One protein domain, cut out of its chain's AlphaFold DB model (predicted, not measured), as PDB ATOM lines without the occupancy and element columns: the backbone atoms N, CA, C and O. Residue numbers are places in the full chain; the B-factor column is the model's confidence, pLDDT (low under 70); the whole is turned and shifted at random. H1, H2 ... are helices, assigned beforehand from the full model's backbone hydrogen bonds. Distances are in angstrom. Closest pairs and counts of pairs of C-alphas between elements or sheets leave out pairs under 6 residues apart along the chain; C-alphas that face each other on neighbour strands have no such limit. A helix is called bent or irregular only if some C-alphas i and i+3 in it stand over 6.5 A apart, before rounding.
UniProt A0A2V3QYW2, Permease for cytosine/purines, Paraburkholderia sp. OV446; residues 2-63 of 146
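This is residues 2 to 63 of the 146 residues of the protein "Permease for cytosine/purines" of Paraburkholderia sp. OV446 (UniProt A0A2V3QYW2). Two helices make an open V: the shorter, kinked H1 comes in to a corner at residues 22 to 25, and the much longer H2 leads away from it, making the long axis. Most of both arms stands free, and after H2 the last residues, 60 to 63, fold back beside its end. The printed part has 62 residues with two named helices, H1 then H2, and no named strand; its class is all helix. The whole is extended, with a radius of gyration of the C-alphas of 16.7 A, and elongated, spanning 50 by 27 by 17 A.

Find C-alpha 2 at (162.994, 172.816, 112.240); from there H1, residues 2 to 21, runs 29.1 A to C-alpha 21 at (139.405, 157.192, 118.843). Near residue 11 you will find a kink of 36 degrees, and H1 is only just irregular: C-alphas 8 and 11 are 6.9 A apart. Next look for H2, residues 26 to 59, which runs 47.2 A to C-alpha 59 at (151.148, 200.700, 129.620). It is neither bent nor irregular, but only just: C-alphas 35 and 38 are 6.5 A apart.

Look at Ser 20 and Val 29: their C-alphas, the closest of H1 and H2, are 6.6 A apart. The helices are close but not clearly touching, with 1 pair of C-alphas within 8 A. They run opposite ways at a steep tilt of 49 degrees, and their centres are 18.6 A apart. Residues 2 to 15 of H1 and 34 to 51 of H2 stand free. O i to N i+4 pairs are within hydrogen-bond range in 13 of 16 cases in H1 and 27 of 30 in H2.

The C-alphas of Lys 24 and Gly 60, the two farthest apart, are 50.4 A from each other. The printed part has no cut, and the link from H1 to H2 is tight. The mean pLDDT of the printed part is 79.5; look for values under 70 at residues 2 to 3 and 59 to 63.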
ATOM      1  N   ARG A   2     164.095 173.675 112.751       51.12
ATOM      2  CA  ARG A   2     162.994 172.816 112.240       51.12
ATOM      3  C   ARG A   2     162.482 171.767 113.243       51.12
ATOM      4  O   ARG A   2     161.302 171.452 113.222       51.12
ATOM      5  N   ALA A   3     163.342 171.266 114.135       64.75
ATOM      6  CA  ALA A   3     162.964 170.258 115.131       64.75
ATOM      7  C   ALA A   3     162.043 170.802 116.240       64.75
ATOM      8  O   ALA A   3     161.166 170.080 116.696       64.75
ATOM      9  N   THR A   4     162.181 172.081 116.610       74.75
ATOM     10  CA  THR A   4     161.421 172.710 117.703       74.75
ATOM     11  C   THR A   4     159.921 172.748 117.442       74.75
ATOM     12  O   THR A   4     159.133 172.507 118.347       74.75
ATOM     13  N   TRP A   5     159.505 172.991 116.197       75.75
ATOM     14  CA  TRP A   5     158.085 172.995 115.841       75.75
ATOM     15  C   TRP A   5     157.459 171.603 115.924       75.75
ATOM     16  O   TRP A   5     156.322 171.462 116.367       75.75
ATOM     17  N   ILE A   6     158.209 170.571 115.531       76.75
ATOM     18  CA  ILE A   6     157.738 169.185 115.583       76.75
ATOM     19  C   ILE A   6     157.575 168.754 117.041       76.75
ATOM     20  O   ILE A   6     156.526 168.228 117.393       76.75
ATOM     21  N   THR A   7     158.563 169.024 117.899       80.69
ATOM     22  CA  THR A   7     158.487 168.693 119.332       80.69
ATOM     23  C   THR A   7     157.389 169.479 120.045       80.69
ATOM     24  O   THR A   7     156.676 168.907 120.862       80.69
ATOM     25  N   TYR A   8     157.198 170.756 119.695       74.12
ATOM     26  CA  TYR A   8     156.154 171.608 120.272       74.12
ATOM     27  C   TYR A   8     154.740 171.082 119.980       74.12
ATOM     28  O   TYR A   8     153.893 171.029 120.867       74.12
ATOM     29  N   PHE A   9     154.483 170.639 118.745       78.69
ATOM     30  CA  PHE A   9     153.172 170.110 118.361       78.69
ATOM     31  C   PHE A   9     153.007 168.601 118.589       78.69
ATOM     32  O   PHE A   9     151.880 168.113 118.513       78.69
ATOM     33  N   ALA A  10     154.078 167.854 118.877       81.81
ATOM     34  CA  ALA A  10     154.024 166.401 119.048       81.81
ATOM     35  C   ALA A  10     153.061 165.984 120.168       81.81
ATOM     36  O   ALA A  10     152.203 165.130 119.945       81.81
ATOM     37  N   ALA A  11     153.155 166.626 121.336       77.31
ATOM     38  CA  ALA A  11     152.266 166.346 122.462       77.31
ATOM     39  C   ALA A  11     150.798 166.616 122.093       77.31
ATOM     40  O   ALA A  11     149.936 165.760 122.288       77.31
ATOM     41  N   LEU A  12     150.511 167.761 121.467       76.12
ATOM     42  CA  LEU A  12     149.163 168.097 121.001       76.12
ATOM     43  C   LEU A  12     148.627 167.053 120.005       76.12
ATOM     44  O   LEU A  12     147.459 166.671 120.069       76.12
ATOM     45  N   TYR A  13     149.480 166.575 119.097       80.00
ATOM     46  CA  TYR A  13     149.105 165.593 118.083       80.00
ATOM     47  C   TYR A  13     148.777 164.224 118.693       80.00
ATOM     48  O   TYR A  13     147.779 163.617 118.307       80.00
ATOM     49  N   LEU A  14     149.566 163.767 119.674       80.44
ATOM     50  CA  LEU A  14     149.318 162.514 120.398       80.44
ATOM     51  C   LEU A  14     147.980 162.555 121.147       80.44
ATOM     52  O   LEU A  14     147.154 161.664 120.962       80.44
ATOM     53  N   ASN A  15     147.700 163.644 121.871       80.81
ATOM     54  CA  ASN A  15     146.400 163.836 122.521       80.81
ATOM     55  C   ASN A  15     145.240 163.843 121.510       80.81
ATOM     56  O   ASN A  15     144.169 163.283 121.755       80.81
ATOM     57  N   PHE A  16     145.437 164.447 120.332       77.44
ATOM     58  CA  PHE A  16     144.420 164.447 119.279       77.44
ATOM     59  C   PHE A  16     144.114 163.039 118.749       77.44
ATOM     60  O   PHE A  16     142.952 162.727 118.458       77.44
ATOM     61  N   CYS A  17     145.126 162.171 118.650       78.31
ATOM     62  CA  CYS A  17     144.934 160.765 118.297       78.31
ATOM     63  C   CYS A  17     144.001 160.056 119.293       78.31
ATOM     64  O   CYS A  17     143.086 159.352 118.849       78.31
ATOM     65  N   ASP A  18     144.135 160.324 120.594       79.88
ATOM     66  CA  ASP A  18     143.256 159.758 121.626       79.88
ATOM     67  C   ASP A  18     141.810 160.250 121.502       79.88
ATOM     68  O   ASP A  18     140.873 159.443 121.507       79.88
ATOM     69  N   PHE A  19     141.595 161.551 121.276       75.12
ATOM     70  CA  PHE A  19     140.251 162.097 121.041       75.12
ATOM     71  C   PHE A  19     139.600 161.519 119.777       75.12
ATOM     72  O   PHE A  19     138.399 161.223 119.758       75.12
ATOM     73  N   SER A  20     140.387 161.314 118.717       79.19
ATOM     74  CA  SER A  20     139.891 160.771 117.449       79.19
ATOM     75  C   SER A  20     139.357 159.340 117.581       79.19
ATOM     76  O   SER A  20     138.418 158.979 116.869       79.19
ATOM     77  N   ARG A  21     139.870 158.557 118.544       73.88
ATOM     78  CA  ARG A  21     139.405 157.192 118.843       73.88
ATOM     79  C   ARG A  21     137.952 157.158 119.326       73.88
ATOM     80  O   ARG A  21     137.242 156.190 119.063       73.88
ATOM     81  N   TYR A  22     137.487 158.221 119.982       73.19
ATOM     82  CA  TYR A  22     136.100 158.357 120.449       73.19
ATOM     83  C   TYR A  22     135.171 158.993 119.408       73.19
ATOM     84  O   TYR A  22     133.949 159.047 119.597       73.19
ATOM     85  N   ALA A  23     135.708 159.454 118.276       76.88
ATOM     86  CA  ALA A  23     134.904 160.055 117.231       76.88
ATOM     87  C   ALA A  23     134.145 158.985 116.433       76.88
ATOM     88  O   ALA A  23     134.697 158.275 115.596       76.88
ATOM     89  N   LYS A  24     132.821 158.933 116.616       74.50
ATOM     90  CA  LYS A  24     131.935 157.971 115.930       74.50
ATOM     91  C   LYS A  24     131.946 158.076 114.399       74.50
ATOM     92  O   LYS A  24     131.498 157.156 113.723       74.50
ATOM     93  N   ARG A  25     132.363 159.218 113.832       83.25
ATOM     94  CA  ARG A  25     132.371 159.466 112.379       83.25
ATOM     95  C   ARG A  25     133.571 160.309 111.964       83.25
ATOM     96  O   ARG A  25     133.810 161.373 112.531       83.25
ATOM     97  N   ARG A  26     134.213 159.934 110.855       79.12
ATOM     98  CA  ARG A  26     135.316 160.695 110.236       79.12
ATOM     99  C   ARG A  26     134.941 162.144 109.895       79.12
ATOM    100  O   ARG A  26     135.770 163.041 109.999       79.12
ATOM    101  N   ASN A  27     133.678 162.390 109.537       81.81
ATOM    102  CA  ASN A  27     133.178 163.741 109.265       81.81
ATOM    103  C   ASN A  27     133.123 164.625 110.520       81.81
ATOM    104  O   ASN A  27     133.272 165.838 110.395       81.81
ATOM    105  N   ALA A  28     132.939 164.045 111.712       82.38
ATOM    106  CA  ALA A  28     132.982 164.795 112.966       82.38
ATOM    107  C   ALA A  28     134.413 165.260 113.271       82.38
ATOM    108  O   ALA A  28     134.605 166.431 113.574       82.38
ATOM    109  N   VAL A  29     135.414 164.392 113.068       83.00
ATOM    110  CA  VAL A  29     136.838 164.753 113.214       83.00
ATOM    111  C   VAL A  29     137.229 165.847 112.225       83.00
ATOM    112  O   VAL A  29     137.821 166.843 112.619       83.00
ATOM    113  N   LYS A  30     136.853 165.714 110.944       82.06
ATOM    114  CA  LYS A  30     137.160 166.734 109.925       82.06
ATOM    115  C   LYS A  30     136.546 168.093 110.251       82.06
ATOM    116  O   LYS A  30     137.235 169.101 110.147       82.06
ATOM    117  N   LYS A  31     135.268 168.126 110.648       83.88
ATOM    118  CA  LYS A  31     134.605 169.375 111.050       83.88
ATOM    119  C   LYS A  31     135.241 169.948 112.315       83.88
ATOM    120  O   LYS A  31     135.563 171.127 112.322       83.88
ATOM    121  N   GLY A  32     135.479 169.125 113.336       82.12
ATOM    122  CA  GLY A  32     136.132 169.553 114.574       82.12
ATOM    123  C   GLY A  32     137.521 170.138 114.328       82.12
ATOM    124  O   GLY A  32     137.823 171.209 114.829       82.12
ATOM    125  N   ASN A  33     138.323 169.503 113.472       84.06
ATOM    126  CA  ASN A  33     139.649 169.996 113.116       84.06
ATOM    127  C   ASN A  33     139.590 171.303 112.312       84.06
ATOM    128  O   ASN A  33     140.399 172.192 112.528       84.06
ATOM    129  N   LEU A  34     138.620 171.446 111.404       82.88
ATOM    130  CA  LEU A  34     138.448 172.670 110.619       82.88
ATOM    131  C   LEU A  34     137.992 173.854 111.486       82.88
ATOM    132  O   LEU A  34     138.468 174.966 111.306       82.88
ATOM    133  N   TRP A  35     137.086 173.632 112.435       83.31
ATOM    134  CA  TRP A  35     136.650 174.688 113.352       83.31
ATOM    135  C   TRP A  35     137.689 174.966 114.450       83.31
ATOM    136  O   TRP A  35     137.915 176.113 114.817       83.31
ATOM    137  N   GLY A  36     138.356 173.929 114.954       81.25
ATOM    138  CA  GLY A  36     139.292 174.025 116.074       81.25
ATOM    139  C   GLY A  36     140.708 174.456 115.696       81.25
ATOM    140  O   GLY A  36     141.354 175.112 116.501       81.25
ATOM    141  N   LEU A  37     141.205 174.122 114.500       84.44
ATOM    142  CA  LEU A  37     142.527 174.575 114.060       84.44
ATOM    143  C   LEU A  37     142.437 175.948 113.384       84.44
ATOM    144  O   LEU A  37     142.692 176.933 114.062       84.44
ATOM    145  N   PRO A  38     142.063 176.101 112.100       85.31
ATOM    146  CA  PRO A  38     142.201 177.391 111.434       85.31
ATOM    147  C   PRO A  38     141.260 178.462 111.995       85.31
ATOM    148  O   PRO A  38     141.707 179.582 112.218       85.31
ATOM    149  N   VAL A  39     139.986 178.151 112.262       88.06
ATOM    150  CA  VAL A  39     139.031 179.179 112.717       88.06
ATOM    151  C   VAL A  39     139.382 179.667 114.123       88.06
ATOM    152  O   VAL A  39     139.496 180.874 114.335       88.06
ATOM    153  N   ASN A  40     139.618 178.749 115.064       88.56
ATOM    154  CA  ASN A  40     140.007 179.127 116.419       88.56
ATOM    155  C   ASN A  40     141.388 179.797 116.465       88.56
ATOM    156  O   ASN A  40     141.543 180.779 117.180       88.56
ATOM    157  N   LEU A  41     142.376 179.331 115.686       87.38
ATOM    158  CA  LEU A  41     143.701 179.966 115.645       87.38
ATOM    159  C   LEU A  41     143.637 181.393 115.100       87.38
ATOM    160  O   LEU A  41     144.292 182.274 115.651       87.38
ATOM    161  N   ILE A  42     142.846 181.645 114.052       91.56
ATOM    162  CA  ILE A  42     142.669 182.997 113.504       91.56
ATOM    163  C   ILE A  42     141.967 183.895 114.526       91.56
ATOM    164  O   ILE A  42     142.441 184.998 114.794       91.56
ATOM    165  N   ALA A  43     140.873 183.423 115.130       91.44
ATOM    166  CA  ALA A  43     140.144 184.181 116.144       91.44
ATOM    167  C   ALA A  43     141.028 184.495 117.362       91.44
ATOM    168  O   ALA A  43     141.100 185.644 117.794       91.44
ATOM    169  N   PHE A  44     141.754 183.496 117.867       87.88
ATOM    170  CA  PHE A  44     142.692 183.661 118.971       87.88
ATOM    171  C   PHE A  44     143.809 184.644 118.619       87.88
ATOM    172  O   PHE A  44     144.087 185.546 119.400       87.88
ATOM    173  N   SER A  45     144.403 184.531 117.427       89.62
ATOM    174  CA  SER A  45     145.462 185.444 116.972       89.62
ATOM    175  C   SER A  45     144.968 186.888 116.857       89.62
ATOM    176  O   SER A  45     145.699 187.811 117.206       89.62
ATOM    177  N   LEU A  46     143.723 187.097 116.413       92.62
ATOM    178  CA  LEU A  46     143.102 188.423 116.377       92.62
ATOM    179  C   LEU A  46     142.901 188.988 117.785       92.62
ATOM    180  O   LEU A  46     143.304 190.120 118.042       92.62
ATOM    181  N   VAL A  47     142.319 188.210 118.701       88.00
ATOM    182  CA  VAL A  47     142.104 188.643 120.091       88.00
ATOM    183  C   VAL A  47     143.437 188.926 120.782       88.00
ATOM    184  O   VAL A  47     143.578 189.974 121.412       88.00
ATOM    185  N   ALA A  48     144.427 188.047 120.622       85.81
ATOM    186  CA  ALA A  48     145.771 188.237 121.153       85.81
ATOM    187  C   ALA A  48     146.407 189.515 120.591       85.81
ATOM    188  O   ALA A  48     146.822 190.371 121.363       85.81
ATOM    189  N   GLY A  49     146.397 189.705 119.268       87.38
ATOM    190  CA  GLY A  49     146.951 190.901 118.630       87.38
ATOM    191  C   GLY A  49     146.274 192.196 119.086       87.38
ATOM    192  O   GLY A  49     146.959 193.155 119.442       87.38
ATOM    193  N   VAL A  50     144.938 192.226 119.140       88.69
ATOM    194  CA  VAL A  50     144.176 193.388 119.629       88.69
ATOM    195  C   VAL A  50     144.499 193.677 121.093       88.69
ATOM    196  O   VAL A  50     144.725 194.834 121.446       88.69
ATOM    197  N   THR A  51     144.569 192.643 121.934       82.62
ATOM    198  CA  THR A  51     144.888 192.790 123.362       82.62
ATOM    199  C   THR A  51     146.313 193.299 123.558       82.62
ATOM    200  O   THR A  51     146.515 194.217 124.345       82.62
ATOM    201  N   THR A  52     147.288 192.798 122.793       82.00
ATOM    202  CA  THR A  52     148.676 193.282 122.829       82.00
ATOM    203  C   THR A  52     148.776 194.746 122.404       82.00
ATOM    204  O   THR A  52     149.442 195.536 123.070       82.00
ATOM    205  N   ILE A  53     148.079 195.149 121.334       84.56
ATOM    206  CA  ILE A  53     148.053 196.550 120.881       84.56
ATOM    207  C   ILE A  53     147.391 197.453 121.931       84.56
ATOM    208  O   ILE A  53     147.869 198.559 122.186       84.56
ATOM    209  N   ALA A  54     146.297 196.998 122.545       80.38
ATOM    210  CA  ALA A  54     145.613 197.731 123.605       80.38
ATOM    211  C   ALA A  54     146.496 197.872 124.855       80.38
ATOM    212  O   ALA A  54     146.631 198.975 125.378       80.38
ATOM    213  N   ALA A  55     147.152 196.792 125.285       73.69
ATOM    214  CA  ALA A  55     148.078 196.799 126.412       73.69
ATOM    215  C   ALA A  55     149.267 197.739 126.160       73.69
ATOM    216  O   ALA A  55     149.588 198.550 127.025       73.69
ATOM    217  N   PHE A  56     149.849 197.715 124.957       77.00
ATOM    218  CA  PHE A  56     150.925 198.633 124.575       77.00
ATOM    219  C   PHE A  56     150.484 200.105 124.633       77.00
ATOM    220  O   PHE A  56     151.224 200.954 125.120       77.00
ATOM    221  N   LYS A  57     149.255 200.419 124.196       77.62
ATOM    222  CA  LYS A  57     148.700 201.782 124.291       77.62
ATOM    223  C   LYS A  57     148.449 202.249 125.727       77.62
ATOM    224  O   LYS A  57     148.525 203.447 125.971       77.62
ATOM    225  N   VAL A  58     148.106 201.338 126.638       73.94
ATOM    226  CA  VAL A  58     147.781 201.666 128.038       73.94
ATOM    227  C   VAL A  58     149.039 201.759 128.903       73.94
ATOM    228  O   VAL A  58     149.144 202.675 129.712       73.94
ATOM    229  N   TYR A  59     149.991 200.839 128.730       69.50
ATOM    230  CA  TYR A  59     151.148 200.700 129.620       69.50
ATOM    231  C   TYR A  59     152.471 201.200 129.024       69.50
ATOM    232  O   TYR A  59     153.443 201.328 129.759       69.50
ATOM    233  N   GLY A  60     152.540 201.481 127.717       66.88
ATOM    234  CA  GLY A  60     153.748 201.991 127.049       66.88
ATOM    235  C   GLY A  60     154.897 200.982 126.908       66.88
ATOM    236  O   GLY A  60     155.892 201.281 126.254       66.88
ATOM    237  N   GLU A  61     154.753 199.781 127.471       67.38
ATOM    238  CA  GLU A  61     155.729 198.693 127.432       67.38
ATOM    239  C   GLU A  61     155.087 197.408 126.899       67.38
ATOM    240  O   GLU A  61     153.885 197.166 127.051       67.38
ATOM    241  N   VAL A  62     155.896 196.562 126.257       59.78
ATOM    242  CA  VAL A  62     155.456 195.240 125.799       59.78
ATOM    243  C   VAL A  62     155.484 194.288 126.992       59.78
ATOM    244  O   VAL A  62     156.505 193.680 127.299       59.78
ATOM    245  N   LEU A  63     154.348 194.167 127.674       63.28
ATOM    246  CA  LEU A  63     154.148 193.171 128.724       63.28
ATOM    247  C   LEU A  63     153.926 191.801 128.073       63.28
ATOM    248  O   LEU A  63     152.873 191.541 127.494       63.28
TER     249      LEU A  63